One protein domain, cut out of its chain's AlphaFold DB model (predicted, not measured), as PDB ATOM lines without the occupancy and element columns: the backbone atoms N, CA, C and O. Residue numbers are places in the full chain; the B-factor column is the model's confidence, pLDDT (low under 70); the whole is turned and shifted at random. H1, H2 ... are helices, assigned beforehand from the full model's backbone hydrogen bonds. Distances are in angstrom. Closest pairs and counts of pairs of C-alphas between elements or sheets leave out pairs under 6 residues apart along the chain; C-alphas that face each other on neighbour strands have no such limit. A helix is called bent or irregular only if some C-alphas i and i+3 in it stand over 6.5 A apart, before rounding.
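This is residues 109 to 234 of the 238 residues of an uncharacterized protein of Pseudomonas sp. MYb185 (UniProt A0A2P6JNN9). H1 is the core of a bundle with H2, H3 and H5, up and down, each running against the one before. Kinked H4 crosses H1, and residues 187 to 194 stick out beyond long H3. The printed part, 126 residues with five named helices, H1 to H5 in order, is all helix and compact, with radius of gyration of the C-alphas 15.9 A and spans 55 by 26 by 24 A.

Find C-alpha 116 at (-33.697, 56.530, 54.136); H1, residues 116 to 131, runs 22.9 A from there. H2 is 141 to 151, H3 160 to 184 over 35.9 A, irregular H4 197 to 218 over 30.5 A, with C-alphas 210 and 213 7.3 A apart. H5, 220 to 232, ends at (-27.839, 52.032, 60.611).

Start at the hub, H1. It touches H2, a hairpin, closest C-alphas His 131 and Thr 141, 5.5 A. Residues 165 to 175 of H3 touch it, closest C-alphas Ala 172 and Val 122, 6.3 A. H4 touches it about perpendicular, 75 degrees, closest C-alphas Arg 212 and Val 128, 5.9 A. H5 touches it, closest C-alphas Leu 230 and Val 116, 5.6 A. Every O i to N i+4 pair is within hydrogen-bond range in H1, H2, H3 and H5; in H4, 16 of 18.

The farthest C-alphas, Ala 156 and Asp 192, are 55.8 A apart. The printed part has no cut; H3 to H4 is a long link. Residues 111 and 186 to 195 have pLDDT under 70.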
ATOM      1  N   PRO A 109     -39.753  59.533  38.862       75.69
ATOM      2  CA  PRO A 109     -38.602  60.319  39.276       75.69
ATOM      3  C   PRO A 109     -37.999  59.663  40.519       75.69
ATOM      4  O   PRO A 109     -38.243  60.074  41.651       75.69
ATOM      5  N   LEU A 110     -37.255  58.578  40.310       78.50
ATOM      6  CA  LEU A 110     -36.608  57.863  41.394       78.50
ATOM      7  C   LEU A 110     -35.553  58.795  41.990       78.50
ATOM      8  O   LEU A 110     -34.633  59.205  41.272       78.50
ATOM      9  N   PRO A 111     -35.707  59.183  43.264       68.75
ATOM     10  CA  PRO A 111     -34.847  60.182  43.861       68.75
ATOM     11  C   PRO A 111     -33.394  59.689  43.882       68.75
ATOM     12  O   PRO A 111     -33.149  58.481  44.009       68.75
ATOM     13  N   PRO A 112     -32.402  60.597  43.788       72.88
ATOM     14  CA  PRO A 112     -31.063  60.251  44.239       72.88
ATOM     15  C   PRO A 112     -31.181  59.784  45.692       72.88
ATOM     16  O   PRO A 112     -31.858  60.422  46.485       72.88
ATOM     17  N   VAL A 113     -30.596  58.634  46.023       75.88
ATOM     18  CA  VAL A 113     -30.744  58.036  47.356       75.88
ATOM     19  C   VAL A 113     -29.859  58.787  48.342       75.88
ATOM     20  O   VAL A 113     -28.715  58.394  48.591       75.88
ATOM     21  N   ASN A 114     -30.410  59.876  48.867       80.94
ATOM     22  CA  ASN A 114     -29.764  60.757  49.832       80.94
ATOM     23  C   ASN A 114     -30.433  60.677  51.211       80.94
ATOM     24  O   ASN A 114     -29.915  61.240  52.164       80.94
ATOM     25  N   SER A 115     -31.569  59.981  51.316       87.31
ATOM     26  CA  SER A 115     -32.249  59.712  52.580       87.31
ATOM     27  C   SER A 115     -32.753  58.270  52.656       87.31
ATOM     28  O   SER A 115     -32.861  57.559  51.645       87.31
ATOM     29  N   VAL A 116     -33.097  57.844  53.873       90.12
ATOM     30  CA  VAL A 116     -33.697  56.530  54.136       90.12
ATOM     31  C   VAL A 116     -35.035  56.402  53.408       90.12
ATOM     32  O   VAL A 116     -35.270  55.409  52.726       90.12
ATOM     33  N   GLU A 117     -35.886  57.425  53.478       90.75
ATOM     34  CA  GLU A 117     -37.223  57.442  52.875       90.75
ATOM     35  C   GLU A 117     -37.146  57.286  51.355       90.75
ATOM     36  O   GLU A 117     -37.893  56.503  50.766       90.75
ATOM     37  N   GLN A 118     -36.202  57.987  50.724       90.62
ATOM     38  CA  GLN A 118     -35.949  57.899  49.288       90.62
ATOM     39  C   GLN A 118     -35.486  56.496  48.879       90.62
ATOM     40  O   GLN A 118     -35.983  55.944  47.897       90.62
ATOM     41  N   GLY A 119     -34.569  55.894  49.643       92.19
ATOM     42  CA  GLY A 119     -34.120  54.522  49.400       92.19
ATOM     43  C   GLY A 119     -35.239  53.497  49.567       92.19
ATOM     44  O   GLY A 119     -35.406  52.613  48.726       92.19
ATOM     45  N   VAL A 120     -36.055  53.646  50.611       94.12
ATOM     46  CA  VAL A 120     -37.201  52.769  50.872       94.12
ATOM     47  C   VAL A 120     -38.265  52.894  49.778       94.12
ATOM     48  O   VAL A 120     -38.831  51.876  49.376       94.12
ATOM     49  N   GLU A 121     -38.515  54.085  49.228       94.06
ATOM     50  CA  GLU A 121     -39.471  54.231  48.123       94.06
ATOM     51  C   GLU A 121     -39.013  53.490  46.858       94.06
ATOM     52  O   GLU A 121     -39.829  52.839  46.206       94.06
ATOM     53  N   VAL A 122     -37.708  53.468  46.554       95.31
ATOM     54  CA  VAL A 122     -37.170  52.653  45.446       95.31
ATOM     55  C   VAL A 122     -37.490  51.166  45.651       95.31
ATOM     56  O   VAL A 122     -37.904  50.488  44.708       95.31
ATOM     57  N   ILE A 123     -37.353  50.656  46.880       96.19
ATOM     58  CA  ILE A 123     -37.695  49.265  47.221       96.19
ATOM     59  C   ILE A 123     -39.197  49.010  47.042       96.19
ATOM     60  O   ILE A 123     -39.580  48.017  46.422       96.19
ATOM     61  N   ARG A 124     -40.052  49.912  47.537       96.19
ATOM     62  CA  ARG A 124     -41.515  49.795  47.417       96.19
ATOM     63  C   ARG A 124     -41.958  49.738  45.959       96.19
ATOM     64  O   ARG A 124     -42.696  48.828  45.583       96.19
ATOM     65  N   VAL A 125     -41.470  50.663  45.132       96.12
ATOM     66  CA  VAL A 125     -41.773  50.698  43.693       96.12
ATOM     67  C   VAL A 125     -41.306  49.413  43.010       96.12
ATOM     68  O   VAL A 125     -42.059  48.828  42.232       96.12
ATOM     69  N   ALA A 126     -40.102  48.924  43.324       96.38
ATOM     70  CA  ALA A 126     -39.590  47.688  42.740       96.38
ATOM     71  C   ALA A 126     -40.479  46.473  43.043       96.38
ATOM     72  O   ALA A 126     -40.770  45.689  42.139       96.38
ATOM     73  N   LEU A 127     -40.916  46.312  44.295       97.38
ATOM     74  CA  LEU A 127     -41.773  45.196  44.710       97.38
ATOM     75  C   LEU A 127     -43.125  45.226  43.986       97.38
ATOM     76  O   LEU A 127     -43.568  44.201  43.464       97.38
ATOM     77  N   VAL A 128     -43.745  46.405  43.885       97.38
ATOM     78  CA  VAL A 128     -45.015  46.597  43.166       97.38
ATOM     79  C   VAL A 128     -44.864  46.276  41.678       97.38
ATOM     80  O   VAL A 128     -45.643  45.501  41.125       97.38
ATOM     81  N   LEU A 129     -43.832  46.807  41.018       96.75
ATOM     82  CA  LEU A 129     -43.619  46.559  39.591       96.75
ATOM     83  C   LEU A 129     -43.230  45.107  39.290       96.75
ATOM     84  O   LEU A 129     -43.552  44.602  38.212       96.75
ATOM     85  N   ASN A 130     -42.573  44.408  40.217       97.38
ATOM     86  CA  ASN A 130     -42.328  42.976  40.061       97.38
ATOM     87  C   ASN A 130     -43.611  42.153  40.199       97.38
ATOM     88  O   ASN A 130     -43.830  41.246  39.396       97.38
ATOM     89  N   HIS A 131     -44.482  42.501  41.150       96.75
ATOM     90  CA  HIS A 131     -45.797  41.876  41.273       96.75
ATOM     91  C   HIS A 131     -46.608  42.001  39.972       96.75
ATOM     92  O   HIS A 131     -47.180  41.021  39.500       96.75
ATOM     93  N   LEU A 132     -46.547  43.167  39.320       95.44
ATOM     94  CA  LEU A 132     -47.169  43.414  38.014       95.44
ATOM     95  C   LEU A 132     -46.423  42.812  36.813       95.44
ATOM     96  O   LEU A 132     -46.833  43.030  35.673       95.44
ATOM     97  N   LYS A 133     -45.327  42.076  37.036       94.62
ATOM     98  CA  LYS A 133     -44.485  41.486  35.981       94.62
ATOM     99  C   LYS A 133     -43.886  42.508  35.010       94.62
ATOM    100  O   LYS A 133     -43.533  42.163  33.888       94.62
ATOM    101  N   VAL A 134     -43.707  43.747  35.464       94.06
ATOM    102  CA  VAL A 134     -42.987  44.805  34.738       94.06
ATOM    103  C   VAL A 134     -41.495  44.756  35.051       94.06
ATOM    104  O   VAL A 134     -40.658  44.907  34.169       94.06
ATOM    105  N   LEU A 135     -41.143  44.485  36.307       94.19
ATOM    106  CA  LEU A 135     -39.755  44.398  36.749       94.19
ATOM    107  C   LEU A 135     -39.368  42.948  37.036       94.19
ATOM    108  O   LEU A 135     -40.005  42.288  37.850       94.19
ATOM    109  N   HIS A 136     -38.286  42.456  36.422       91.00
ATOM    110  CA  HIS A 136     -37.765  41.104  36.674       91.00
ATOM    111  C   HIS A 136     -38.856  40.008  36.628       91.00
ATOM    112  O   HIS A 136     -38.947  39.164  37.517       91.00
ATOM    113  N   TYR A 137     -39.688  40.039  35.581       90.19
ATOM    114  CA  TYR A 137     -40.914  39.238  35.432       90.19
ATOM    115  C   TYR A 137     -40.738  37.720  35.623       90.19
ATOM    116  O   TYR A 137     -41.683  37.024  35.999       90.19
ATOM    117  N   PHE A 138     -39.528  37.218  35.375       91.31
ATOM    118  CA  PHE A 138     -39.159  35.812  35.498       91.31
ATOM    119  C   PHE A 138     -39.112  35.300  36.944       91.31
ATOM    120  O   PHE A 138     -39.214  34.095  37.139       91.31
ATOM    121  N   TYR A 139     -38.995  36.177  37.948       92.12
ATOM    122  CA  TYR A 139     -39.122  35.782  39.354       92.12
ATOM    123  C   TYR A 139     -40.580  35.821  39.810       92.12
ATOM    124  O   TYR A 139     -41.348  36.711  39.419       92.12
ATOM    125  N   SER A 140     -40.959  34.899  40.694       94.06
ATOM    126  CA  SER A 140     -42.152  35.085  41.525       94.06
ATOM    127  C   SER A 140     -41.979  36.298  42.453       94.06
ATOM    128  O   SER A 140     -40.859  36.764  42.685       94.06
ATOM    129  N   THR A 141     -43.087  36.822  42.988       93.00
ATOM    130  CA  THR A 141     -43.038  37.954  43.926       93.00
ATOM    131  C   THR A 141     -42.176  37.630  45.147       93.00
ATOM    132  O   THR A 141     -41.343  38.446  45.534       93.00
ATOM    133  N   ASP A 142     -42.283  36.412  45.681       93.12
ATOM    134  CA  ASP A 142     -41.524  35.987  46.860       93.12
ATOM    135  C   ASP A 142     -40.041  35.749  46.547       93.12
ATOM    136  O   ASP A 142     -39.166  36.134  47.322       93.12
ATOM    137  N   GLU A 143     -39.717  35.176  45.383       96.12
ATOM    138  CA  GLU A 143     -38.325  35.008  44.945       96.12
ATOM    139  C   GLU A 143     -37.624  36.355  44.765       96.12
ATOM    140  O   GLU A 143     -36.463  36.531  45.158       96.12
ATOM    141  N   PHE A 144     -38.334  37.315  44.172       96.94
ATOM    142  CA  PHE A 144     -37.823  38.659  43.981       96.94
ATOM    143  C   PHE A 144     -37.653  39.389  45.317       96.94
ATOM    144  O   PHE A 144     -36.592  39.965  45.566       96.94
ATOM    145  N   ALA A 145     -38.643  39.297  46.205       96.06
ATOM    146  CA  ALA A 145     -38.576  39.842  47.553       96.06
ATOM    147  C   ALA A 145     -37.403  39.252  48.351       96.06
ATOM    148  O   ALA A 145     -36.614  39.998  48.933       96.06
ATOM    149  N   ALA A 146     -37.193  37.934  48.297       95.88
ATOM    150  CA  ALA A 146     -36.050  37.271  48.922       95.88
ATOM    151  C   ALA A 146     -34.710  37.738  48.328       95.88
ATOM    152  O   ALA A 146     -33.723  37.906  49.050       95.88
ATOM    153  N   LYS A 147     -34.649  37.984  47.013       95.50
ATOM    154  CA  LYS A 147     -33.458  38.541  46.356       95.50
ATOM    155  C   LYS A 147     -33.158  39.962  46.835       95.50
ATOM    156  O   LYS A 147     -32.012  40.230  47.192       95.50
ATOM    157  N   ILE A 148     -34.165  40.835  46.882       95.12
ATOM    158  CA  ILE A 148     -34.040  42.194  47.427       95.12
ATOM    159  C   ILE A 148     -33.624  42.141  48.902       95.12
ATOM    160  O   ILE A 148     -32.712  42.850  49.313       95.12
ATOM    161  N   SER A 149     -34.245  41.267  49.690       95.19
ATOM    162  CA  SER A 149     -33.940  41.050  51.105       95.19
ATOM    163  C   SER A 149     -32.474  40.655  51.314       95.19
ATOM    164  O   SER A 149     -31.795  41.217  52.166       95.19
ATOM    165  N   ARG A 150     -31.930  39.755  50.483       94.81
ATOM    166  CA  ARG A 150     -30.506  39.381  50.539       94.81
ATOM    167  C   ARG A 150     -29.574  40.527  50.155       94.81
ATOM    168  O   ARG A 150     -28.539  40.670  50.797       94.81
ATOM    169  N   ALA A 151     -29.940  41.337  49.163       92.31
ATOM    170  CA  ALA A 151     -29.098  42.413  48.636       92.31
ATOM    171  C   ALA A 151     -28.789  43.536  49.647       92.31
ATOM    172  O   ALA A 151     -27.869  44.308  49.407       92.31
ATOM    173  N   ARG A 152     -29.495  43.612  50.786       91.94
ATOM    174  CA  ARG A 152     -29.145  44.549  51.870       91.94
ATOM    175  C   ARG A 152     -27.887  44.143  52.646       91.94
ATOM    176  O   ARG A 152     -27.314  44.960  53.357       91.94
ATOM    177  N   HIS A 153     -27.482  42.873  52.580       90.31
ATOM    178  CA  HIS A 153     -26.355  42.382  53.368       90.31
ATOM    179  C   HIS A 153     -25.047  42.711  52.655       90.31
ATOM    180  O   HIS A 153     -24.734  42.165  51.596       90.31
ATOM    181  N   THR A 154     -24.271  43.595  53.272       83.69
ATOM    182  CA  THR A 154     -22.987  44.028  52.731       83.69
ATOM    183  C   THR A 154     -21.936  42.925  52.875       83.69
ATOM    184  O   THR A 154     -21.769  42.378  53.965       83.69
ATOM    185  N   PRO A 155     -21.180  42.592  51.811       83.44
ATOM    186  CA  PRO A 155     -20.008  41.730  51.929       83.44
ATOM    187  C   PRO A 155     -18.979  42.309  52.909       83.44
ATOM    188  O   PRO A 155     -18.747  43.514  52.900       83.44
ATOM    189  N   ALA A 156     -18.297  41.462  53.685       80.31
ATOM    190  CA  ALA A 156     -17.390  41.884  54.766       80.31
ATOM    191  C   ALA A 156     -16.262  42.856  54.352       80.31
ATOM    192  O   ALA A 156     -15.676  43.519  55.199       80.31
ATOM    193  N   ASN A 157     -15.942  42.947  53.059       82.06
ATOM    194  CA  ASN A 157     -14.889  43.801  52.509       82.06
ATOM    195  C   ASN A 157     -15.396  45.119  51.892       82.06
ATOM    196  O   ASN A 157     -14.655  45.754  51.140       82.06
ATOM    197  N   ARG A 158     -16.654  45.508  52.121       82.44
ATOM    198  CA  ARG A 158     -17.246  46.718  51.534       82.44
ATOM    199  C   ARG A 158     -17.803  47.649  52.597       82.44
ATOM    200  O   ARG A 158     -18.360  47.206  53.592       82.44
ATOM    201  N   ASP A 159     -17.707  48.942  52.307       89.62
ATOM    202  CA  ASP A 159     -18.450  49.967  53.028       89.62
ATOM    203  C   ASP A 159     -19.963  49.755  52.845       89.62
ATOM    204  O   ASP A 159     -20.450  49.610  51.716       89.62
ATOM    205  N   VAL A 160     -20.689  49.733  53.964       89.31
ATOM    206  CA  VAL A 160     -22.124  49.421  54.019       89.31
ATOM    207  C   VAL A 160     -22.931  50.486  53.287       89.31
ATOM    208  O   VAL A 160     -23.702  50.159  52.385       89.31
ATOM    209  N   ALA A 161     -22.706  51.766  53.593       88.38
ATOM    210  CA  ALA A 161     -23.457  52.865  52.993       88.38
ATOM    211  C   ALA A 161     -23.272  52.912  51.467       88.38
ATOM    212  O   ALA A 161     -24.241  53.002  50.707       88.38
ATOM    213  N   SER A 162     -22.031  52.787  50.993       88.56
ATOM    214  CA  SER A 162     -21.714  52.756  49.563       88.56
ATOM    215  C   SER A 162     -22.316  51.543  48.857       88.56
ATOM    216  O   SER A 162     -22.779  51.664  47.718       88.56
ATOM    217  N   HIS A 163     -22.334  50.375  49.508       91.38
ATOM    218  CA  HIS A 163     -22.965  49.182  48.957       91.38
ATOM    219  C   HIS A 163     -24.473  49.378  48.785       91.38
ATOM    220  O   HIS A 163     -24.966  49.225  47.666       91.38
ATOM    221  N   LEU A 164     -25.177  49.790  49.841       91.69
ATOM    222  CA  LEU A 164     -26.626  50.002  49.810       91.69
ATOM    223  C   LEU A 164     -27.022  51.050  48.759       91.69
ATOM    224  O   LEU A 164     -27.903  50.796  47.938       91.69
ATOM    225  N   ARG A 165     -26.312  52.187  48.695       89.75
ATOM    226  CA  ARG A 165     -26.539  53.216  47.657       89.75
ATOM    227  C   ARG A 165     -26.360  52.661  46.245       89.75
ATOM    228  O   ARG A 165     -27.116  53.020  45.339       89.75
ATOM    229  N   ARG A 166     -25.364  51.797  46.028       91.06
ATOM    230  CA  ARG A 166     -25.130  51.177  44.719       91.06
ATOM    231  C   ARG A 166     -26.251  50.211  44.348       91.06
ATOM    232  O   ARG A 166     -26.705  50.262  43.208       91.06
ATOM    233  N   GLU A 167     -26.692  49.360  45.273       93.44
ATOM    234  CA  GLU A 167     -27.796  48.424  45.019       93.44
ATOM    235  C   GLU A 167     -29.096  49.174  44.704       93.44
ATOM    236  O   GLU A 167     -29.773  48.847  43.730       93.44
ATOM    237  N   LEU A 168     -29.395  50.249  45.437       93.62
ATOM    238  CA  LEU A 168     -30.573  51.074  45.170       93.62
ATOM    239  C   LEU A 168     -30.480  51.814  43.833       93.62
ATOM    240  O   LEU A 168     -31.453  51.840  43.082       93.62
ATOM    241  N   ARG A 169     -29.308  52.351  43.467       92.06
ATOM    242  CA  ARG A 169     -29.096  52.962  42.142       92.06
ATOM    243  C   ARG A 169     -29.267  51.944  41.015       92.06
ATOM    244  O   ARG A 169     -29.847  52.258  39.977       92.06
ATOM    245  N   PHE A 170     -28.754  50.731  41.209       92.50
ATOM    246  CA  PHE A 170     -28.939  49.643  40.258       92.50
ATOM    247  C   PHE A 170     -30.423  49.297  40.113       92.50
ATOM    248  O   PHE A 170     -30.925  49.238  38.992       92.50
ATOM    249  N   LEU A 171     -31.136  49.138  41.228       94.25
ATOM    250  CA  LEU A 171     -32.562  48.835  41.229       94.25
ATOM    251  C   LEU A 171     -33.387  49.946  40.572       94.25
ATOM    252  O   LEU A 171     -34.254  49.652  39.754       94.25
ATOM    253  N   ALA A 172     -33.060  51.210  40.842       93.38
ATOM    254  CA  ALA A 172     -33.706  52.356  40.217       93.38
ATOM    255  C   ALA A 172     -33.526  52.369  38.692       93.38
ATOM    256  O   ALA A 172     -34.484  52.541  37.940       93.38
ATOM    257  N   SER A 173     -32.310  52.088  38.219       92.44
ATOM    258  CA  SER A 173     -32.042  51.916  36.788       92.44
ATOM    259  C   SER A 173     -32.862  50.766  36.182       92.44
ATOM    260  O   SER A 173     -33.391  50.893  35.078       92.44
ATOM    261  N   LYS A 174     -33.033  49.657  36.915       94.69
ATOM    262  CA  LYS A 174     -33.851  48.520  36.466       94.69
ATOM    263  C   LYS A 174     -35.346  48.805  36.455       94.69
ATOM    264  O   LYS A 174     -36.010  48.315  35.552       94.69
ATOM    265  N   ILE A 175     -35.861  49.603  37.389       95.12
ATOM    266  CA  ILE A 175     -37.245  50.091  37.344       95.12
ATOM    267  C   ILE A 175     -37.475  50.867  36.046       95.12
ATOM    268  O   ILE A 175     -38.396  50.538  35.305       95.12
ATOM    269  N   LEU A 176     -36.611  51.840  35.741       94.19
ATOM    270  CA  LEU A 176     -36.741  52.648  34.526       94.19
ATOM    271  C   LEU A 176     -36.685  51.786  33.262       94.19
ATOM    272  O   LEU A 176     -37.523  51.958  32.383       94.19
ATOM    273  N   GLN A 177     -35.749  50.834  33.200       92.62
ATOM    274  CA  GLN A 177     -35.664  49.904  32.074       92.62
ATOM    275  C   GLN A 177     -36.914  49.021  31.964       92.62
ATOM    276  O   GLN A 177     -37.454  48.878  30.881       92.62
ATOM    277  N   GLY A 178     -37.407  48.462  33.073       93.81
ATOM    278  CA  GLY A 178     -38.592  47.602  33.052       93.81
ATOM    279  C   GLY A 178     -39.850  48.341  32.598       93.81
ATOM    280  O   GLY A 178     -40.650  47.787  31.851       93.81
ATOM    281  N   VAL A 179     -40.015  49.604  33.004       93.69
ATOM    282  CA  VAL A 179     -41.115  50.456  32.526       93.69
ATOM    283  C   VAL A 179     -40.936  50.793  31.043       93.69
ATOM    284  O   VAL A 179     -41.901  50.693  30.292       93.69
ATOM    285  N   GLU A 180     -39.724  51.149  30.611       93.19
ATOM    286  CA  GLU A 180     -39.404  51.387  29.196       93.19
ATOM    287  C   GLU A 180     -39.774  50.168  28.333       93.19
ATOM    288  O   GLU A 180     -40.554  50.305  27.392       93.19
ATOM    289  N   ASP A 181     -39.294  48.982  28.709       91.06
ATOM    290  CA  ASP A 181     -39.544  47.719  28.010       91.06
ATOM    291  C   ASP A 181     -41.046  47.388  28.002       91.06
ATOM    292  O   ASP A 181     -41.623  47.103  26.957       91.06
ATOM    293  N   ALA A 182     -41.741  47.518  29.138       89.19
ATOM    294  CA  ALA A 182     -43.177  47.232  29.221       89.19
ATOM    295  C   ALA A 182     -44.042  48.135  28.321       89.19
ATOM    296  O   ALA A 182     -45.121  47.716  27.885       89.19
ATOM    297  N   LEU A 183     -43.586  49.362  28.052       88.81
ATOM    298  CA  LEU A 183     -44.246  50.316  27.159       88.81
ATOM    299  C   LEU A 183     -43.856  50.100  25.683       88.81
ATOM    300  O   LEU A 183     -44.693  50.259  24.783       88.81
ATOM    301  N   ALA A 184     -42.594  49.750  25.425       85.88
ATOM    302  CA  ALA A 184     -42.018  49.694  24.086       85.88
ATOM    303  C   ALA A 184     -42.100  48.304  23.418       85.88
ATOM    304  O   ALA A 184     -42.399  48.251  22.223       85.88
ATOM    305  N   ASP A 185     -41.962  47.205  24.170       79.19
ATOM    306  CA  ASP A 185     -41.866  45.814  23.677       79.19
ATOM    307  C   ASP A 185     -43.222  45.147  23.360       79.19
ATOM    308  O   ASP A 185     -43.315  43.921  23.283       79.19
ATOM    309  N   ARG A 186     -44.301  45.913  23.144       64.31
ATOM    310  CA  ARG A 186     -45.591  45.372  22.665       64.31
ATOM    311  C   ARG A 186     -45.801  45.647  21.168       64.31
ATOM    312  O   ARG A 186     -46.360  46.685  20.819       64.31
ATOM    313  N   PRO A 187     -45.375  44.733  20.273       51.06
ATOM    314  CA  PRO A 187     -45.448  44.907  18.820       51.06
ATOM    315  C   PRO A 187     -46.787  44.501  18.178       51.06
ATOM    316  O   PRO A 187     -46.949  44.694  16.977       51.06
ATOM    317  N   GLU A 188     -47.758  43.978  18.932       46.72
ATOM    318  CA  GLU A 188     -49.073  43.538  18.410       46.72
ATOM    319  C   GLU A 188     -49.957  44.688  17.889       46.72
ATOM    320  O   GLU A 188     -51.042  44.442  17.377       46.72
ATOM    321  N   ALA A 189     -49.491  45.934  17.987       41.19
ATOM    322  CA  ALA A 189     -50.217  47.137  17.590       41.19
ATOM    323  C   ALA A 189     -49.515  47.919  16.456       41.19
ATOM    324  O   ALA A 189     -49.664  49.133  16.322       41.19
ATOM    325  N   LEU A 190     -48.699  47.231  15.648       50.88
ATOM    326  CA  LEU A 190     -48.156  47.791  14.401       50.88
ATOM    327  C   LEU A 190     -49.117  47.664  13.210       50.88
ATOM    328  O   LEU A 190     -48.849  48.274  12.176       50.88
ATOM    329  N   ASP A 191     -50.241  46.970  13.396       46.97
ATOM    330  CA  ASP A 191     -51.432  47.087  12.563       46.97
ATOM    331  C   ASP A 191     -52.543  47.730  13.422       46.97
ATOM    332  O   ASP A 191     -53.070  47.128  14.351       46.97
ATOM    333  N   ASP A 192     -52.820  49.003  13.137       45.97
ATOM    334  CA  ASP A 192     -54.040  49.758  13.472       45.97
ATOM    335  C   ASP A 192     -54.441  50.031  14.938       45.97
ATOM    336  O   ASP A 192     -55.579  50.401  15.192       45.97
ATOM    337  N   ASP A 193     -53.520  49.982  15.906       43.59
ATOM    338  CA  ASP A 193     -53.767  50.632  17.205       43.59
ATOM    339  C   ASP A 193     -52.489  51.269  17.758       43.59
ATOM    340  O   ASP A 193     -51.718  50.696  18.529       43.59
ATOM    341  N   GLN A 194     -52.275  52.528  17.382       52.25
ATOM    342  CA  GLN A 194     -51.398  53.445  18.100       52.25
ATOM    343  C   GLN A 194     -51.920  53.631  19.533       52.25
ATOM    344  O   GLN A 194     -52.484  54.671  19.869       52.25
ATOM    345  N   ARG A 195     -51.738  52.645  20.418       60.47
ATOM    346  CA  ARG A 195     -51.889  52.904  21.847       60.47
ATOM    347  C   ARG A 195     -50.768  53.849  22.234       60.47
ATOM    348  O   ARG A 195     -49.607  53.448  22.350       60.47
ATOM    349  N   ASP A 196     -51.152  55.111  22.345       82.19
ATOM    350  CA  ASP A 196     -50.371  56.195  22.907       82.19
ATOM    351  C   ASP A 196     -49.659  55.699  24.175       82.19
ATOM    352  O   ASP A 196     -50.266  55.100  25.072       82.19
ATOM    353  N   LEU A 197     -48.338  55.900  24.214       87.00
ATOM    354  CA  LEU A 197     -47.490  55.458  25.318       87.00
ATOM    355  C   LEU A 197     -47.957  56.063  26.646       87.00
ATOM    356  O   LEU A 197     -47.840  55.414  27.685       87.00
ATOM    357  N   SER A 198     -48.543  57.262  26.608       87.69
ATOM    358  CA  SER A 198     -49.087  57.942  27.785       87.69
ATOM    359  C   SER A 198     -50.303  57.199  28.344       87.69
ATOM    360  O   SER A 198     -50.398  56.978  29.550       87.69
ATOM    361  N   THR A 199     -51.197  56.726  27.474       87.06
ATOM    362  CA  THR A 199     -52.333  55.870  27.851       87.06
ATOM    363  C   THR A 199     -51.865  54.546  28.463       87.06
ATOM    364  O   THR A 199     -52.366  54.133  29.511       87.06
ATOM    365  N   LEU A 200     -50.874  53.883  27.853       87.94
ATOM    366  CA  LEU A 200     -50.303  52.642  28.398       87.94
ATOM    367  C   LEU A 200     -49.672  52.860  29.778       87.94
ATOM    368  O   LEU A 200     -49.863  52.044  30.684       87.94
ATOM    369  N   LEU A 201     -48.966  53.975  29.949       91.38
ATOM    370  CA  LEU A 201     -48.390  54.366  31.226       91.38
ATOM    371  C   LEU A 201     -49.471  54.657  32.274       91.38
ATOM    372  O   LEU A 201     -49.350  54.194  33.404       91.38
ATOM    373  N   GLY A 202     -50.555  55.341  31.900       91.19
ATOM    374  CA  GLY A 202     -51.695  55.585  32.787       91.19
ATOM    375  C   GLY A 202     -52.323  54.290  33.309       91.19
ATOM    376  O   GLY A 202     -52.582  54.167  34.505       91.19
ATOM    377  N   ILE A 203     -52.483  53.283  32.443       91.00
ATOM    378  CA  ILE A 203     -52.966  51.951  32.842       91.00
ATOM    379  C   ILE A 203     -51.990  51.282  33.816       91.00
ATOM    380  O   ILE A 203     -52.420  50.670  34.794       91.00
ATOM    381  N   LEU A 204     -50.684  51.371  33.552       92.75
ATOM    382  CA  LEU A 204     -49.669  50.799  34.435       92.75
ATOM    383  C   LEU A 204     -49.697  51.455  35.821       92.75
ATOM    384  O   LEU A 204     -49.685  50.743  36.822       92.75
ATOM    385  N   ILE A 205     -49.762  52.786  35.880       94.06
ATOM    386  CA  ILE A 205     -49.820  53.541  37.137       94.06
ATOM    387  C   ILE A 205     -51.075  53.162  37.924       94.06
ATOM    388  O   ILE A 205     -50.963  52.783  39.085       94.06
ATOM    389  N   ALA A 206     -52.247  53.153  37.281       94.44
ATOM    390  CA  ALA A 206     -53.499  52.784  37.938       94.44
ATOM    391  C   ALA A 206     -53.439  51.373  38.550       94.44
ATOM    392  O   ALA A 206     -53.825  51.176  39.701       94.44
ATOM    393  N   LYS A 207     -52.884  50.400  37.816       95.19
ATOM    394  CA  LYS A 207     -52.676  49.037  38.332       95.19
ATOM    395  C   LYS A 207     -51.669  48.989  39.475       95.19
ATOM    396  O   LYS A 207     -51.845  48.208  40.407       95.19
ATOM    397  N   ALA A 208     -50.600  49.781  39.396       95.75
ATOM    398  CA  ALA A 208     -49.600  49.858  40.454       95.75
ATOM    399  C   ALA A 208     -50.218  50.401  41.742       95.75
ATOM    400  O   ALA A 208     -49.992  49.822  42.802       95.75
ATOM    401  N   ASP A 209     -51.034  51.446  41.651       96.25
ATOM    402  CA  ASP A 209     -51.714  52.038  42.801       96.25
ATOM    403  C   ASP A 209     -52.768  51.100  43.400       96.25
ATOM    404  O   ASP A 209     -52.874  51.013  44.623       96.25
ATOM    405  N   GLU A 210     -53.478  50.334  42.565       97.50
ATOM    406  CA  GLU A 210     -54.444  49.320  43.006       97.50
ATOM    407  C   GLU A 210     -53.787  48.223  43.859       97.50
ATOM    408  O   GLU A 210     -54.258  47.915  44.955       97.50
ATOM    409  N   VAL A 211     -52.672  47.644  43.394       97.31
ATOM    410  CA  VAL A 211     -52.023  46.518  44.094       97.31
ATOM    411  C   VAL A 211     -51.082  46.963  45.216       97.31
ATOM    412  O   VAL A 211     -50.756  46.162  46.099       97.31
ATOM    413  N   ARG A 212     -50.627  48.226  45.208       96.94
ATOM    414  CA  ARG A 212     -49.608  48.745  46.135       96.94
ATOM    415  C   ARG A 212     -49.931  48.440  47.604       96.94
ATOM    416  O   ARG A 212     -49.064  47.860  48.255       96.94
ATOM    417  N   PRO A 213     -51.123  48.738  48.159       97.62
ATOM    418  CA  PRO A 213     -51.390  48.501  49.579       97.62
ATOM    419  C   PRO A 213     -51.233  47.030  49.982       97.62
ATOM    420  O   PRO A 213     -50.641  46.728  51.020       97.62
ATOM    421  N   GLN A 214     -51.723  46.108  49.148       97.25
ATOM    422  CA  GLN A 214     -51.638  44.674  49.409       97.25
ATOM    423  C   GLN A 214     -50.193  44.176  49.330       97.25
ATOM    424  O   GLN A 214     -49.739  43.486  50.243       97.25
ATOM    425  N   VAL A 215     -49.467  44.547  48.271       96.19
ATOM    426  CA  VAL A 215     -48.075  44.120  48.065       96.19
ATOM    427  C   VAL A 215     -47.183  44.633  49.192       96.19
ATOM    428  O   VAL A 215     -46.415  43.862  49.762       96.19
ATOM    429  N   LEU A 216     -47.306  45.910  49.566       96.00
ATOM    430  CA  LEU A 216     -46.482  46.484  50.632       96.00
ATOM    431  C   LEU A 216     -46.794  45.864  51.999       96.00
ATOM    432  O   LEU A 216     -45.876  45.660  52.786       96.00
ATOM    433  N   LYS A 217     -48.057  45.501  52.262       96.94
ATOM    434  CA  LYS A 217     -48.431  44.762  53.476       96.94
ATOM    435  C   LYS A 217     -47.824  43.357  53.500       96.94
ATOM    436  O   LYS A 217     -47.337  42.928  54.539       96.94
ATOM    437  N   GLN A 218     -47.861  42.640  52.378       95.75
ATOM    438  CA  GLN A 218     -47.295  41.290  52.274       95.75
ATOM    439  C   GLN A 218     -45.767  41.286  52.393       95.75
ATOM    440  O   GLN A 218     -45.199  40.332  52.908       95.75
ATOM    441  N   GLN A 219     -45.109  42.352  51.937       96.19
ATOM    442  CA  GLN A 219     -43.650  42.469  51.893       96.19
ATOM    443  C   GLN A 219     -43.093  43.401  52.984       96.19
ATOM    444  O   GLN A 219     -42.003  43.959  52.830       96.19
ATOM    445  N   ALA A 220     -43.832  43.577  54.087       96.50
ATOM    446  CA  ALA A 220     -43.482  44.496  55.171       96.50
ATOM    447  C   ALA A 220     -42.097  44.202  55.770       96.50
ATOM    448  O   ALA A 220     -41.287  45.116  55.894       96.50
ATOM    449  N   GLU A 221     -41.766  42.929  56.012       96.62
ATOM    450  CA  GLU A 221     -40.464  42.524  56.568       96.62
ATOM    451  C   GLU A 221     -39.279  42.948  55.685       96.62
ATOM    452  O   GLU A 221     -38.217  43.336  56.176       96.62
ATOM    453  N   VAL A 222     -39.446  42.906  54.357       96.69
ATOM    454  CA  VAL A 222     -38.407  43.353  53.418       96.69
ATOM    455  C   VAL A 222     -38.212  44.860  53.530       96.69
ATOM    456  O   VAL A 222     -37.075  45.330  53.565       96.69
ATOM    457  N   ILE A 223     -39.311  45.613  53.604       96.62
ATOM    458  CA  ILE A 223     -39.306  47.074  53.717       96.62
ATOM    459  C   ILE A 223     -38.677  47.502  55.048       96.62
ATOM    460  O   ILE A 223     -37.803  48.368  55.056       96.62
ATOM    461  N   GLU A 224     -39.069  46.876  56.156       96.81
ATOM    462  CA  GLU A 224     -38.524  47.133  57.492       96.81
ATOM    463  C   GLU A 224     -37.029  46.808  57.557       96.81
ATOM    464  O   GLU A 224     -36.240  47.633  58.017       96.81
ATOM    465  N   GLY A 225     -36.608  45.668  56.999       96.31
ATOM    466  CA  GLY A 225     -35.197  45.284  56.951       96.31
ATOM    467  C   GLY A 225     -34.327  46.254  56.144       96.31
ATOM    468  O   GLY A 225     -33.200  46.546  56.539       96.31
ATOM    469  N   TRP A 226     -34.835  46.785  55.028       95.75
ATOM    470  CA  TRP A 226     -34.141  47.837  54.273       95.75
ATOM    471  C   TRP A 226     -34.147  49.182  54.999       95.75
ATOM    472  O   TRP A 226     -33.143  49.888  54.954       95.75
ATOM    473  N   THR A 227     -35.239  49.521  55.687       95.56
ATOM    474  CA  THR A 227     -35.331  50.743  56.497       95.56
ATOM    475  C   THR A 227     -34.263  50.733  57.589       95.56
ATOM    476  O   THR A 227     -33.460  51.658  57.656       95.56
ATOM    477  N   ALA A 228     -34.176  49.646  58.365       94.75
ATOM    478  CA  ALA A 228     -33.166  49.479  59.409       94.75
ATOM    479  C   ALA A 228     -31.739  49.553  58.846       94.75
ATOM    480  O   ALA A 228     -30.932  50.342  59.332       94.75
ATOM    481  N   ALA A 229     -31.449  48.819  57.765       92.88
ATOM    482  CA  ALA A 229     -30.118  48.811  57.157       92.88
ATOM    483  C   ALA A 229     -29.678  50.204  56.668       92.88
ATOM    484  O   ALA A 229     -28.513  50.573  56.810       92.88
ATOM    485  N   LEU A 230     -30.597  50.989  56.096       92.44
ATOM    486  CA  LEU A 230     -30.309  52.350  55.633       92.44
ATOM    487  C   LEU A 230     -30.122  53.334  56.795       92.44
ATOM    488  O   LEU A 230     -29.237  54.190  56.719       92.44
ATOM    489  N   SER A 231     -30.917  53.203  57.861       91.38
ATOM    490  CA  SER A 231     -30.777  54.007  59.079       91.38
ATOM    491  C   SER A 231     -29.454  53.726  59.797       91.38
ATOM    492  O   SER A 231     -28.734  54.664  60.131       91.38
ATOM    493  N   GLU A 232     -29.099  52.453  59.979       90.44
ATOM    494  CA  GLU A 232     -27.839  52.032  60.611       90.44
ATOM    495  C   GLU A 232     -26.613  52.482  59.813       90.44
ATOM    496  O   GLU A 232     -25.615  52.916  60.385       90.44
ATOM    497  N   ALA A 233     -26.693  52.428  58.482       86.62
ATOM    498  CA  ALA A 233     -25.619  52.865  57.598       86.62
ATOM    499  C   ALA A 233     -25.453  54.396  57.534       86.62
ATOM    500  O   ALA A 233     -24.580  54.877  56.810       86.62
ATOM    501  N   GLY A 234     -26.284  55.170  58.242       77.81
ATOM    502  CA  GLY A 234     -26.177  56.626  58.285       77.81
ATOM    503  C   GLY A 234     -26.416  57.289  56.929       77.81
ATOM    504  O   GLY A 234     -25.848  58.342  56.653       77.81
TER     505      GLY A 234